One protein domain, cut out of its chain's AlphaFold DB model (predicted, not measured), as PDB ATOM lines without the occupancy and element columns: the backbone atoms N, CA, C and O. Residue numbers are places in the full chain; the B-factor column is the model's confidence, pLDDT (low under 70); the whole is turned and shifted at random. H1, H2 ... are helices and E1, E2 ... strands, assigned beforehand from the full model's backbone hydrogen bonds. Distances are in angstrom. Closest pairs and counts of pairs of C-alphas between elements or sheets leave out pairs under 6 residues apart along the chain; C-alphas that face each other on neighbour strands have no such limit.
ATOM      1  N   GLN A  17     -29.711-107.597  -7.099       66.69
ATOM      2  CA  GLN A  17     -30.068-106.409  -7.855       66.69
ATOM      3  C   GLN A  17     -29.342-106.493  -9.187       66.69
ATOM      4  O   GLN A  17     -28.121-106.400  -9.258       66.69
ATOM      5  N   ARG A  18     -30.112-106.702 -10.256       82.50
ATOM      6  CA  ARG A  18     -29.582-106.812 -11.619       82.50
ATOM      7  C   ARG A  18     -28.837-105.548 -12.056       82.50
ATOM      8  O   ARG A  18     -27.906-105.631 -12.857       82.50
ATOM      9  N   HIS A  19     -29.272-104.392 -11.567       86.69
ATOM     10  CA  HIS A  19     -28.713-103.101 -11.922       86.69
ATOM     11  C   HIS A  19     -28.180-102.392 -10.687       86.69
ATOM     12  O   HIS A  19     -28.891-102.259  -9.692       86.69
ATOM     13  N   THR A  20     -26.946-101.913 -10.782       89.19
ATOM     14  CA  THR A  20     -26.354-100.998  -9.812       89.19
ATOM     15  C   THR A  20     -26.285 -99.603 -10.419       89.19
ATOM     16  O   THR A  20     -26.136 -99.436 -11.635       89.19
ATOM     17  N   PHE A  21     -26.440 -98.589  -9.571       90.50
ATOM     18  CA  PHE A  21     -26.466 -97.191  -9.979       90.50
ATOM     19  C   PHE A  21     -25.434 -96.416  -9.174       90.50
ATOM     20  O   PHE A  21     -25.383 -96.519  -7.952       90.50
ATOM     21  N   THR A  22     -24.602 -95.643  -9.862       90.81
ATOM     22  CA  THR A  22     -23.703 -94.672  -9.231       90.81
ATOM     23  C   THR A  22     -24.007 -93.305  -9.808       90.81
ATOM     24  O   THR A  22     -24.118 -93.168 -11.026       90.81
ATOM     25  N   ALA A  23     -24.178 -92.303  -8.949       91.12
ATOM     26  CA  ALA A  23     -24.523 -90.963  -9.385       91.12
ATOM     27  C   ALA A  23     -23.575 -89.908  -8.827       91.12
ATOM     28  O   ALA A  23     -23.103 -89.989  -7.691       91.12
ATOM     29  N   TRP A  24     -23.351 -88.883  -9.640       92.69
ATOM     30  CA  TRP A  24     -22.564 -87.714  -9.284       92.69
ATOM     31  C   TRP A  24     -23.248 -86.464  -9.806       92.69
ATOM     32  O   TRP A  24     -23.817 -86.459 -10.896       92.69
ATOM     33  N   GLN A  25     -23.150 -85.381  -9.052       89.44
ATOM     34  CA  GLN A  25     -23.528 -84.057  -9.515       89.44
ATOM     35  C   GLN A  25     -22.290 -83.199  -9.716       89.44
ATOM     36  O   GLN A  25     -21.315 -83.300  -8.977       89.44
ATOM     37  N   THR A  26     -22.368 -82.303 -10.683       86.81
ATOM     38  CA  THR A  26     -21.410 -81.216 -10.865       86.81
ATOM     39  C   THR A  26     -22.170 -79.902 -10.823       86.81
ATOM     40  O   THR A  26     -23.302 -79.793 -11.305       86.81
ATOM     41  N   LEU A  27     -21.548 -78.893 -10.230       78.50
ATOM     42  CA  LEU A  27     -21.964 -77.509 -10.406       78.50
ATOM     43  C   LEU A  27     -21.203 -76.929 -11.598       78.50
ATOM     44  O   LEU A  27     -20.175 -77.467 -12.004       78.50
ATOM     45  N   THR A  28     -21.709 -75.842 -12.173       64.12
ATOM     46  CA  THR A  28     -21.077 -75.186 -13.323       64.12
ATOM     47  C   THR A  28     -19.596 -74.893 -13.026       64.12
ATOM     48  O   THR A  28     -19.304 -74.078 -12.156       64.12
ATOM     49  N   GLY A  29     -18.678 -75.580 -13.723       58.38
ATOM     50  CA  GLY A  29     -17.223 -75.427 -13.567       58.38
ATOM     51  C   GLY A  29     -16.600 -76.057 -12.310       58.38
ATOM     52  O   GLY A  29     -15.511 -75.644 -11.925       58.38
ATOM     53  N   GLY A  30     -17.281 -76.993 -11.636       65.94
ATOM     54  CA  GLY A  30     -16.852 -77.540 -10.341       65.94
ATOM     55  C   GLY A  30     -16.590 -79.051 -10.297       65.94
ATOM     56  O   GLY A  30     -16.824 -79.781 -11.258       65.94
ATOM     57  N   GLN A  31     -16.135 -79.509  -9.125       74.50
ATOM     58  CA  GLN A  31     -15.839 -80.913  -8.815       74.50
ATOM     59  C   GLN A  31     -17.098 -81.789  -8.793       74.50
ATOM     60  O   GLN A  31     -18.198 -81.332  -8.474       74.50
ATOM     61  N   ALA A  32     -16.919 -83.071  -9.115       81.69
ATOM     62  CA  ALA A  32     -17.978 -84.064  -9.023       81.69
ATOM     63  C   ALA A  32     -18.218 -84.461  -7.560       81.69
ATOM     64  O   ALA A  32     -17.303 -84.885  -6.855       81.69
ATOM     65  N   HIS A  33     -19.466 -84.360  -7.112       81.50
ATOM     66  CA  HIS A  33     -19.891 -84.771  -5.779       81.50
ATOM     67  C   HIS A  33     -20.804 -85.995  -5.879       81.50
ATOM     68  O   HIS A  33     -21.755 -85.957  -6.663       81.50
ATOM     69  N   PRO A  34     -20.558 -87.068  -5.109       88.81
ATOM     70  CA  PRO A  34     -21.419 -88.243  -5.129       88.81
ATOM     71  C   PRO A  34     -22.829 -87.888  -4.648       88.81
ATOM     72  O   PRO A  34     -23.004 -87.073  -3.738       88.81
ATOM     73  N   VAL A  35     -23.831 -88.512  -5.262       89.75
ATOM     74  CA  VAL A  35     -25.245 -88.352  -4.909       89.75
ATOM     75  C   VAL A  35     -25.861 -89.727  -4.713       89.75
ATOM     76  O   VAL A  35     -25.637 -90.635  -5.511       89.75
ATOM     77  N   ASP A  36     -26.644 -89.881  -3.650       89.81
ATOM     78  CA  ASP A  36     -27.359 -91.126  -3.393       89.81
ATOM     79  C   ASP A  36     -28.543 -91.284  -4.362       89.81
ATOM     80  O   ASP A  36     -29.369 -90.381  -4.526       89.81
ATOM     81  N   THR A  37     -28.633 -92.446  -5.004       89.31
ATOM     82  CA  THR A  37     -29.763 -92.835  -5.863       89.31
ATOM     83  C   THR A  37     -30.864 -93.556  -5.086       89.31
ATOM     84  O   THR A  37     -31.920 -93.866  -5.648       89.31
ATOM     85  N   GLY A  38     -30.636 -93.849  -3.804       88.31
ATOM     86  CA  GLY A  38     -31.498 -94.689  -2.989       88.31
ATOM     87  C   GLY A  38     -31.610 -96.112  -3.546       88.31
ATOM     88  O   GLY A  38     -30.807 -96.562  -4.364       88.31
ATOM     89  N   LYS A  39     -32.655 -96.827  -3.119       87.12
ATOM     90  CA  LYS A  39     -32.998 -98.159  -3.637       87.12
ATOM     91  C   LYS A  39     -33.798 -98.029  -4.937       87.12
ATOM     92  O   LYS A  39     -35.014 -98.180  -4.920       87.12
ATOM     93  N   ALA A  40     -33.123 -97.675  -6.024       88.19
ATOM     94  CA  ALA A  40     -33.720 -97.634  -7.356       88.19
ATOM     95  C   ALA A  40     -33.657 -99.013  -8.028       88.19
ATOM     96  O   ALA A  40     -32.648 -99.709  -7.909       88.19
ATOM     97  N   GLU A  41     -34.709 -99.392  -8.754       87.81
ATOM     98  CA  GLU A  41     -34.740-100.629  -9.552       87.81
ATOM     99  C   GLU A  41     -34.529-100.350 -11.047       87.81
ATOM    100  O   GLU A  41     -34.054-101.209 -11.794       87.81
ATOM    101  N   ALA A  42     -34.819 -99.119 -11.476       89.56
ATOM    102  CA  ALA A  42     -34.649 -98.655 -12.846       89.56
ATOM    103  C   ALA A  42     -33.879 -97.327 -12.921       89.56
ATOM    104  O   ALA A  42     -33.906 -96.510 -12.000       89.56
ATOM    105  N   LEU A  43     -33.254 -97.064 -14.073       87.75
ATOM    106  CA  LEU A  43     -32.497 -95.829 -14.319       87.75
ATOM    107  C   LEU A  43     -33.332 -94.566 -14.104       87.75
ATOM    108  O   LEU A  43     -32.857 -93.610 -13.501       87.75
ATOM    109  N   VAL A  44     -34.585 -94.575 -14.558       90.50
ATOM    110  CA  VAL A  44     -35.503 -93.438 -14.403       90.50
ATOM    111  C   VAL A  44     -35.728 -93.113 -12.924       90.50
ATOM    112  O   VAL A  44     -35.751 -91.943 -12.543       90.50
ATOM    113  N   GLU A  45     -35.840 -94.135 -12.075       91.69
ATOM    114  CA  GLU A  45     -35.991 -93.965 -10.629       91.69
ATOM    115  C   GLU A  45     -34.698 -93.464  -9.990       91.69
ATOM    116  O   GLU A  45     -34.741 -92.538  -9.184       91.69
ATOM    117  N   ALA A  46     -33.550 -94.020 -10.389       92.69
ATOM    118  CA  ALA A  46     -32.241 -93.591  -9.902       92.69
ATOM    119  C   ALA A  46     -31.991 -92.105 -10.209       92.69
ATOM    120  O   ALA A  46     -31.602 -91.342  -9.323       92.69
ATOM    121  N   VAL A  47     -32.293 -91.676 -11.439       92.62
ATOM    122  CA  VAL A  47     -32.202 -90.275 -11.875       92.62
ATOM    123  C   VAL A  47     -33.170 -89.395 -11.085       92.62
ATOM    124  O   VAL A  47     -32.773 -88.340 -10.592       92.62
ATOM    125  N   ALA A  48     -34.426 -89.816 -10.920       91.44
ATOM    126  CA  ALA A  48     -35.417 -89.050 -10.169       91.44
ATOM    127  C   ALA A  48     -35.051 -88.907  -8.682       91.44
ATOM    128  O   ALA A  48     -35.230 -87.829  -8.113       91.44
ATOM    129  N   ASN A  49     -34.530 -89.965  -8.057       93.06
ATOM    130  CA  ASN A  49     -34.094 -89.952  -6.663       93.06
ATOM    131  C   ASN A  49     -32.887 -89.031  -6.475       93.06
ATOM    132  O   ASN A  49     -32.938 -88.141  -5.624       93.06
ATOM    133  N   ALA A  50     -31.858 -89.173  -7.314       91.88
ATOM    134  CA  ALA A  50     -30.666 -88.335  -7.237       91.88
ATOM    135  C   ALA A  50     -30.985 -86.855  -7.515       91.88
ATOM    136  O   ALA A  50     -30.512 -85.969  -6.803       91.88
ATOM    137  N   ALA A  51     -31.859 -86.561  -8.483       91.81
ATOM    138  CA  ALA A  51     -32.236 -85.190  -8.832       91.81
ATOM    139  C   ALA A  51     -32.888 -84.411  -7.675       91.81
ATOM    140  O   ALA A  51     -32.755 -83.189  -7.620       91.81
ATOM    141  N   ARG A  52     -33.561 -85.090  -6.733       89.31
ATOM    142  CA  ARG A  52     -34.148 -84.449  -5.537       89.31
ATOM    143  C   ARG A  52     -33.096 -83.885  -4.589       89.31
ATOM    144  O   ARG A  52     -33.389 -82.951  -3.850       89.31
ATOM    145  N   LEU A  53     -31.896 -84.461  -4.605       89.25
ATOM    146  CA  LEU A  53     -30.766 -84.051  -3.773       89.25
ATOM    147  C   LEU A  53     -29.886 -83.002  -4.467       89.25
ATOM    148  O   LEU A  53     -28.971 -82.460  -3.849       89.25
ATOM    149  N   CYS A  54     -30.163 -82.707  -5.740       89.00
ATOM    150  CA  CYS A  54     -29.356 -81.808  -6.546       89.00
ATOM    151  C   CYS A  54     -29.925 -80.376  -6.560       89.00
ATOM    152  O   CYS A  54     -31.141 -80.178  -6.707       89.00
ATOM    153  N   PRO A  55     -29.069 -79.343  -6.477       89.81
ATOM    154  CA  PRO A  55     -29.498 -77.962  -6.620       89.81
ATOM    155  C   PRO A  55     -29.813 -77.621  -8.084       89.81
ATOM    156  O   PRO A  55     -29.346 -78.255  -9.031       89.81
ATOM    157  N   HIS A  56     -30.600 -76.564  -8.279       89.50
ATOM    158  CA  HIS A  56     -30.884 -76.011  -9.604       89.50
ATOM    159  C   HIS A  56     -29.591 -75.629 -10.348       89.50
ATOM    160  O   HIS A  56     -28.687 -75.048  -9.751       89.50
ATOM    161  N   LYS A  57     -29.552 -75.892 -11.663       88.56
ATOM    162  CA  LYS A  57     -28.408 -75.707 -12.579       88.56
ATOM    163  C   LYS A  57     -27.228 -76.660 -12.361       88.56
ATOM    164  O   LYS A  57     -26.208 -76.493 -13.026       88.56
ATOM    165  N   ALA A  58     -27.356 -77.657 -11.488       89.62
ATOM    166  CA  ALA A  58     -26.412 -78.766 -11.461       89.62
ATOM    167  C   ALA A  58     -26.566 -79.643 -12.714       89.62
ATOM    168  O   ALA A  58     -27.660 -79.755 -13.275       89.62
ATOM    169  N   THR A  59     -25.486 -80.308 -13.109       89.88
ATOM    170  CA  THR A  59     -25.531 -81.429 -14.053       89.88
ATOM    171  C   THR A  59     -25.394 -82.722 -13.266       89.88
ATOM    172  O   THR A  59     -24.444 -82.888 -12.504       89.88
ATOM    173  N   LEU A  60     -26.351 -83.624 -13.450       92.00
ATOM    174  CA  LEU A  60     -26.414 -84.938 -12.831       92.00
ATOM    175  C   LEU A  60     -25.960 -86.003 -13.831       92.00
ATOM    176  O   LEU A  60     -26.457 -86.063 -14.955       92.00
ATOM    177  N   PHE A  61     -25.066 -86.869 -13.378       92.31
ATOM    178  CA  PHE A  61     -24.588 -88.048 -14.082       92.31
ATOM    179  C   PHE A  61     -25.047 -89.284 -13.320       92.31
ATOM    180  O   PHE A  61     -24.822 -89.366 -12.114       92.31
ATOM    181  N   VAL A  62     -25.667 -90.241 -14.005       92.31
ATOM    182  CA  VAL A  62     -26.047 -91.537 -13.426       92.31
ATOM    183  C   VAL A  62     -25.511 -92.648 -14.313       92.31
ATOM    184  O   VAL A  62     -25.932 -92.793 -15.460       92.31
ATOM    185  N   LEU A  63     -24.581 -93.432 -13.778       91.38
ATOM    186  CA  LEU A  63     -24.054 -94.632 -14.409       91.38
ATOM    187  C   LEU A  63     -24.843 -95.841 -13.915       91.38
ATOM    188  O   LEU A  63     -24.773 -96.200 -12.741       91.38
ATOM    189  N   GLN A  64     -25.573 -96.476 -14.824       90.94
ATOM    190  CA  GLN A  64     -26.138 -97.802 -14.622       90.94
ATOM    191  C   GLN A  64     -25.129 -98.855 -15.072       90.94
ATOM    192  O   GLN A  64     -24.596 -98.775 -16.182       90.94
ATOM    193  N   ARG A  65     -24.957 -99.892 -14.255       89.44
ATOM    194  CA  ARG A  65     -24.255-101.122 -14.617       89.44
ATOM    195  C   ARG A  65     -25.213-102.301 -14.500       89.44
ATOM    196  O   ARG A  65     -25.878-102.470 -13.484       89.44
ATOM    197  N   ASP A  66     -25.325-103.100 -15.555       87.06
ATOM    198  CA  ASP A  66     -25.968-104.414 -15.495       87.06
ATOM    199  C   ASP A  66     -24.930-105.423 -14.982       87.06
ATOM    200  O   ASP A  66     -23.910-105.653 -15.630       87.06
ATOM    201  N   GLU A  67     -25.165-105.989 -13.800       84.38
ATOM    202  CA  GLU A  67     -24.232-106.910 -13.131       84.38
ATOM    203  C   GLU A  67     -24.129-108.269 -13.842       84.38
ATOM    204  O   GLU A  67     -23.150-108.992 -13.675       84.38
ATOM    205  N   LEU A  68     -25.122-108.623 -14.659       82.31
ATOM    206  CA  LEU A  68     -25.187-109.904 -15.360       82.31
ATOM    207  C   LEU A  68     -24.399-109.855 -16.675       82.31
ATOM    208  O   LEU A  68     -23.695-110.796 -17.030       82.31
ATOM    209  N   THR A  69     -24.523-108.748 -17.405       81.31
ATOM    210  CA  THR A  69     -23.916-108.564 -18.736       81.31
ATOM    211  C   THR A  69     -22.678-107.671 -18.725       81.31
ATOM    212  O   THR A  69     -21.957-107.610 -19.718       81.31
ATOM    213  N   GLY A  70     -22.443-106.932 -17.639       80.81
ATOM    214  CA  GLY A  70     -21.416-105.896 -17.557       80.81
ATOM    215  C   GLY A  70     -21.726-104.642 -18.381       80.81
ATOM    216  O   GLY A  70     -20.899-103.732 -18.427       80.81
ATOM    217  N   ALA A  71     -22.892-104.572 -19.037       81.69
ATOM    218  CA  ALA A  71     -23.267-103.439 -19.869       81.69
ATOM    219  C   ALA A  71     -23.415-102.167 -19.028       81.69
ATOM    220  O   ALA A  71     -23.986-102.184 -17.936       81.69
ATOM    221  N   GLN A  72     -22.920-101.053 -19.563       87.19
ATOM    222  CA  GLN A  72     -22.920 -99.764 -18.884       87.19
ATOM    223  C   GLN A  72     -23.645 -98.703 -19.702       87.19
ATOM    224  O   GLN A  72     -23.467 -98.593 -20.922       87.19
ATOM    225  N   VAL A  73     -24.447 -97.904 -19.009       86.69
ATOM    226  CA  VAL A  73     -25.224 -96.808 -19.582       86.69
ATOM    227  C   VAL A  73     -25.045 -95.579 -18.708       86.69
ATOM    228  O   VAL A  73     -25.352 -95.617 -17.520       86.69
ATOM    229  N   LEU A  74     -24.574 -94.487 -19.304       89.06
ATOM    230  CA  LEU A  74     -24.464 -93.189 -18.651       89.06
ATOM    231  C   LEU A  74     -25.648 -92.315 -19.064       89.06
ATOM    232  O   LEU A  74     -25.842 -92.059 -20.252       89.06
ATOM    233  N   SER A  75     -26.422 -91.847 -18.089       89.69
ATOM    234  CA  SER A  75     -27.436 -90.807 -18.266       89.69
ATOM    235  C   SER A  75     -26.889 -89.472 -17.773       89.69
ATOM    236  O   SER A  75     -26.322 -89.396 -16.681       89.69
ATOM    237  N   VAL A  76     -27.067 -88.425 -18.575       90.12
ATOM    238  CA  VAL A  76     -26.673 -87.053 -18.250       90.12
ATOM    239  C   VAL A  76     -27.914 -86.173 -18.261       90.12
ATOM    240  O   VAL A  76     -28.638 -86.105 -19.255       90.12
ATOM    241  N   SER A  77     -28.159 -85.478 -17.155       91.69
ATOM    242  CA  SER A  77     -29.333 -84.627 -16.959       91.69
ATOM    243  C   SER A  77     -28.946 -83.246 -16.440       91.69
ATOM    244  O   SER A  77     -28.136 -83.125 -15.527       91.69
ATOM    245  N   ALA A  78     -29.575 -82.193 -16.960       91.06
ATOM    246  CA  ALA A  78     -29.521 -80.862 -16.362       91.06
ATOM    247  C   ALA A  78     -30.631 -80.729 -15.319       91.06
ATOM    248  O   ALA A  78     -31.801 -80.984 -15.612       91.06
ATOM    249  N   ILE A  79     -30.300 -80.268 -14.118       92.94
ATOM    250  CA  ILE A  79     -31.288 -80.029 -13.069       92.94
ATOM    251  C   ILE A  79     -31.932 -78.664 -13.285       92.94
ATOM    252  O   ILE A  79     -31.325 -77.610 -13.077       92.94
ATOM    253  N   LYS A  80     -33.195 -78.682 -13.701       91.69
ATOM    254  CA  LYS A  80     -34.018 -77.487 -13.899       91.69
ATOM    255  C   LYS A  80     -34.945 -77.293 -12.707       91.69
ATOM    256  O   LYS A  80     -35.247 -78.233 -11.984       91.69
ATOM    257  N   ALA A  81     -35.402 -76.065 -12.498       90.88
ATOM    258  CA  ALA A  81     -36.395 -75.753 -11.480       90.88
ATOM    259  C   ALA A  81     -37.691 -75.308 -12.151       90.88
ATOM    260  O   ALA A  81     -37.677 -74.486 -13.066       90.88
ATOM    261  N   ARG A  82     -38.821 -75.821 -11.666       90.75
ATOM    262  CA  ARG A  82     -40.153 -75.324 -12.027       90.75
ATOM    263  C   ARG A  82     -40.870 -74.813 -10.792       90.75
ATOM    264  O   ARG A  82     -40.621 -75.269  -9.676       90.75
ATOM    265  N   LYS A  83     -41.772 -73.859 -10.990       91.88
ATOM    266  CA  LYS A  83     -42.640 -73.369  -9.924       91.88
ATOM    267  C   LYS A  83     -43.893 -74.230  -9.855       91.88
ATOM    268  O   LYS A  83     -44.597 -74.363 -10.852       91.88
ATOM    269  N   VAL A  84     -44.176 -74.788  -8.683       90.06
ATOM    270  CA  VAL A  84     -45.361 -75.617  -8.439       90.06
ATOM    271  C   VAL A  84     -46.129 -75.035  -7.264       90.06
ATOM    272  O   VAL A  84     -45.542 -74.661  -6.249       90.06
ATOM    273  N   TRP A  85     -47.445 -74.938  -7.396       91.00
ATOM    274  CA  TRP A  85     -48.313 -74.574  -6.285       91.00
ATOM    275  C   TRP A  85     -48.524 -75.794  -5.399       91.00
ATOM    276  O   TRP A  85     -49.038 -76.811  -5.859       91.00
ATOM    277  N   ARG A  86     -48.116 -75.707  -4.132       89.31
ATOM    278  CA  ARG A  86     -48.346 -76.767  -3.149       89.31
ATOM    279  C   ARG A  86     -49.040 -76.217  -1.916       89.31
ATOM    280  O   ARG A  86     -48.814 -75.082  -1.501       89.31
ATOM    281  N   LYS A  87     -49.903 -77.049  -1.342       91.50
ATOM    282  CA  LYS A  87     -50.583 -76.766  -0.084       91.50
ATOM    283  C   LYS A  87     -49.641 -77.116   1.064       91.50
ATOM    284  O   LYS A  87     -49.145 -78.239   1.120       91.50
ATOM    285  N   CYS A  88     -49.373 -76.162   1.950       86.50
ATOM    286  CA  CYS A  88     -48.612 -76.434   3.164       86.50
ATOM    287  C   CYS A  88     -49.421 -77.396   4.060       86.50
ATOM    288  O   CYS A  88     -50.595 -77.101   4.303       86.50
ATOM    289  N   PRO A  89     -48.830 -78.501   4.559       85.88
ATOM    290  CA  PRO A  89     -49.538 -79.465   5.404       85.88
ATOM    291  C   PRO A  89     -50.133 -78.817   6.659       85.88
ATOM    292  O   PRO A  89     -51.272 -79.101   7.011       85.88
ATOM    293  N   ASP A  90     -49.390 -77.888   7.267       87.69
ATOM    294  CA  ASP A  90     -49.735 -77.339   8.583       87.69
ATOM    295  C   ASP A  90     -50.730 -76.173   8.516       87.69
ATOM    296  O   ASP A  90     -51.632 -76.065   9.338       87.69
ATOM    297  N   SER A  91     -50.579 -75.278   7.536       88.19
ATOM    298  CA  SER A  91     -51.382 -74.043   7.451       88.19
ATOM    299  C   SER A  91     -52.524 -74.113   6.444       88.19
ATOM    300  O   SER A  91     -53.328 -73.188   6.376       88.19
ATOM    301  N   LEU A  92     -52.581 -75.162   5.615       86.00
ATOM    302  CA  LEU A  92     -53.515 -75.303   4.493       86.00
ATOM    303  C   LEU A  92     -53.453 -74.166   3.451       86.00
ATOM    304  O   LEU A  92     -54.245 -74.164   2.507       86.00
ATOM    305  N   ILE A  93     -52.497 -73.242   3.573       89.56
ATOM    306  CA  ILE A  93     -52.251 -72.161   2.621       89.56
ATOM    307  C   ILE A  93     -51.514 -72.729   1.406       89.56
ATOM    308  O   ILE A  93     -50.563 -73.506   1.532       89.56
ATOM    309  N   THR A  94     -51.938 -72.310   0.219       90.94
ATOM    310  CA  THR A  94     -51.271 -72.644  -1.039       90.94
ATOM    311  C   THR A  94     -50.120 -71.669  -1.280       90.94
ATOM    312  O   THR A  94     -50.332 -70.461  -1.362       90.94
ATOM    313  N   LYS A  95     -48.893 -72.183  -1.393       91.62
ATOM    314  CA  LYS A  95     -47.692 -71.395  -1.704       91.62
ATOM    315  C   LYS A  95     -47.008 -71.933  -2.951       91.62
ATOM    316  O   LYS A  95     -47.063 -73.126  -3.253       91.62
ATOM    317  N   GLN A  96     -46.353 -71.039  -3.678       91.81
ATOM    318  CA  GLN A  96     -45.539 -71.414  -4.821       91.81
ATOM    319  C   GLN A  96     -44.162 -71.871  -4.324       91.81
ATOM    320  O   GLN A  96     -43.437 -71.103  -3.695       91.81
ATOM    321  N   VAL A  97     -43.798 -73.119  -4.609       88.75
ATOM    322  CA  VAL A  97     -42.496 -73.703  -4.264       88.75
ATOM    323  C   VAL A  97     -41.685 -73.973  -5.526       88.75
ATOM    324  O   VAL A  97     -42.242 -74.197  -6.603       88.75
ATOM    325  N   SER A  98     -40.359 -73.909  -5.409       86.44
ATOM    326  CA  SER A  98     -39.455 -74.320  -6.486       86.44
ATOM    327  C   SER A  98     -39.189 -75.814  -6.348       86.44
ATOM    328  O   SER A  98     -38.695 -76.247  -5.311       86.44
ATOM    329  N   GLU A  99     -39.503 -76.586  -7.379       86.69
ATOM    330  CA  GLU A  99     -39.246 -78.024  -7.425       86.69
ATOM    331  C   GLU A  99     -38.195 -78.312  -8.500       86.69
ATOM    332  O   GLU A  99     -38.382 -77.951  -9.669       86.69
ATOM    333  N   SER A 100     -37.080 -78.921  -8.089       87.88
ATOM    334  CA  SER A 100     -36.036 -79.397  -8.997       87.88
ATOM    335  C   SER A 100     -36.520 -80.630  -9.756       87.88
ATOM    336  O   SER A 100     -37.149 -81.516  -9.177       87.88
ATOM    337  N   TYR A 101     -36.215 -80.705 -11.048       89.31
ATOM    338  CA  TYR A 101     -36.480 -81.872 -11.878       89.31
ATOM    339  C   TYR A 101     -35.320 -82.117 -12.856       89.31
ATOM    340  O   TYR A 101     -34.707 -81.155 -13.334       89.31
ATOM    341  N   PRO A 102     -35.011 -83.386 -13.167       91.88
ATOM    342  CA  PRO A 102     -34.013 -83.715 -14.169       91.88
ATOM    343  C   PRO A 102     -34.601 -83.486 -15.564       91.88
ATOM    344  O   PRO A 102     -35.677 -83.985 -15.892       91.88
ATOM    345  N   ALA A 103     -33.901 -82.713 -16.384       90.69
ATOM    346  CA  ALA A 103     -34.130 -82.642 -17.816       90.69
ATOM    347  C   ALA A 103     -33.019 -83.434 -18.502       90.69
ATOM    348  O   ALA A 103     -31.858 -83.020 -18.461       90.69
ATOM    349  N   GLU A 104     -33.379 -84.570 -19.096       87.31
ATOM    350  CA  GLU A 104     -32.425 -85.421 -19.802       87.31
ATOM    351  C   GLU A 104     -31.760 -84.639 -20.940       87.31
ATOM    352  O   GLU A 104     -32.426 -83.964 -21.727       87.31
ATOM    353  N   ILE A 105     -30.430 -84.697 -20.977       83.81
ATOM    354  CA  ILE A 105     -29.613 -84.129 -22.050       83.81
ATOM    355  C   ILE A 105     -29.263 -85.241 -23.030       83.81
ATOM    356  O   ILE A 105     -29.431 -85.087 -24.238       83.81
ATOM    357  N   THR A 106     -28.741 -86.353 -22.509       84.75
ATOM    358  CA  THR A 106     -28.328 -87.496 -23.317       84.75
ATOM    359  C   THR A 106     -28.239 -88.765 -22.480       84.75
ATOM    360  O   THR A 106     -28.061 -88.723 -21.260       84.75
ATOM    361  N   GLN A 107     -28.308 -89.901 -23.164       85.56
ATOM    362  CA  GLN A 107     -28.039 -91.211 -22.608       85.56
ATOM    363  C   GLN A 107     -27.138 -91.968 -23.577       85.56
ATOM    364  O   GLN A 107     -27.454 -92.091 -24.761       85.56
ATOM    365  N   VAL A 108     -26.023 -92.497 -23.077       81.19
ATOM    366  CA  VAL A 108     -25.038 -93.163 -23.928       81.19
ATOM    367  C   VAL A 108     -24.632 -94.517 -23.369       81.19
ATOM    368  O   VAL A 108     -24.371 -94.675 -22.177       81.19
ATOM    369  N   ARG A 109     -24.572 -95.518 -24.251       81.19
ATOM    370  CA  ARG A 109     -23.996 -96.830 -23.937       81.19
ATOM    371  C   ARG A 109     -22.479 -96.700 -23.922       81.19
ATOM    372  O   ARG A 109     -21.893 -96.312 -24.928       81.19
ATOM    373  N   MET A 110     -21.839 -97.059 -22.815       78.06
ATOM    374  CA  MET A 110     -20.394 -96.844 -22.667       78.06
ATOM    375  C   MET A 110     -19.558 -97.782 -23.540       78.06
ATOM    376  O   MET A 110     -18.454 -97.425 -23.937       78.06
ATOM    377  N   SER A 111     -20.117 -98.923 -23.955       67.38
ATOM    378  CA  SER A 111     -19.483 -99.805 -24.941       67.38
ATOM    379  C   SER A 111     -19.223 -99.127 -26.293       67.38
ATOM    380  O   SER A 111     -18.332 -99.561 -27.016       67.38
ATOM    381  N   ALA A 112     -19.953 -98.056 -26.627       55.66
ATOM    382  CA  ALA A 112     -19.762 -97.300 -27.865       55.66
ATOM    383  C   ALA A 112     -18.503 -96.408 -27.860       55.66
ATOM    384  O   ALA A 112     -18.156 -95.860 -28.901       55.66
ATOM    385  N   PHE A 113     -17.824 -96.267 -26.717       54.91
ATOM    386  CA  PHE A 113     -16.617 -95.445 -26.568       54.91
ATOM    387  C   PHE A 113     -15.333 -96.261 -26.403       54.91
ATOM    388  O   PHE A 113     -14.274 -95.684 -26.180       54.91
TER     389      PHE A 113
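What this domain is: This is residues 17 to 113 of the 148 residues of an uncharacterized protein of Novosphingobium fuchskuhlense (UniProt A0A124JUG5). A twisted sheet of five strands curls round one helix, H1, and the two longest strands, E4 and E5, run on together past the other strands as a long two-stranded arm. A tiny second helix, H2, only grazes the sheet at the last printed residues. The printed part has 97 residues, in the order E1 E2 H1 E3 E4 E5 H2; the sheet's order is E2 E1 E3 E4 E5, all antiparallel, and the class is mixed, helices and strands. The whole is loose, with a radius of gyration of the C-alphas of 15.5 A, and elongated, with spans of 51 by 32 by 19 A.

Where its parts are: Find C-alpha 19 at (-28.713, -103.101, -11.922); from there strand E1, residues 19 to 26, runs 23.1 A. Next come E2, residues 33 to 35, and helix H1, residues 43 to 52, 14.5 A long. E3, residues 59 to 66, spans 23.0 A. E4, residues 72 to 87, begins at C-alpha 72 at (-22.920, -99.764, -18.884), spans 40.6 A and bends by 70 degrees at residue 83. E5, residues 94 to 109, runs 43.0 A, and H2, residues 110 to 113, ends at C-alpha 113 at (-16.617, -95.445, -26.568).

How they stand to each other: Look first at E2 and E1, a hairpin, where N 33 and O 25 are within hydrogen-bond range at 2.8 A. On the other side of E1 is E3, with N 22 and O 63 at 2.9 A. E3 and E4 form a hairpin, with N 62 and O 75 at 2.9 A. E4 and E5 form another, with N 84 and O 97 at 2.9 A. E3, E4 and E5 make a meander, each strand the antiparallel neighbour of the one before. H1 is on one face of this sheet, an arrangement in two layers; its closest C-alphas to E5 are Ala 51 and Pro 102, 5.8 A, and to E3 Val 47 and Val 62, 6.5 A. E2, H1 and E3 form a split strand-helix-strand unit, two strands running the same way with E1 between them, and its crossover is right-handed. H1 and H2 are apart. In H1 each O i to N i+4 pair is within hydrogen-bond range; H2 is too short for such a pair.

The domain as a whole: The two C-alphas farthest apart are those of Ser 91 and Phe 113, 53.1 A. The printed part has no cut and no long link. Its mean pLDDT is 86.4; look for values under 70 at residue 17, residues 28 to 30 and residues 111 to 113 of this predicted model.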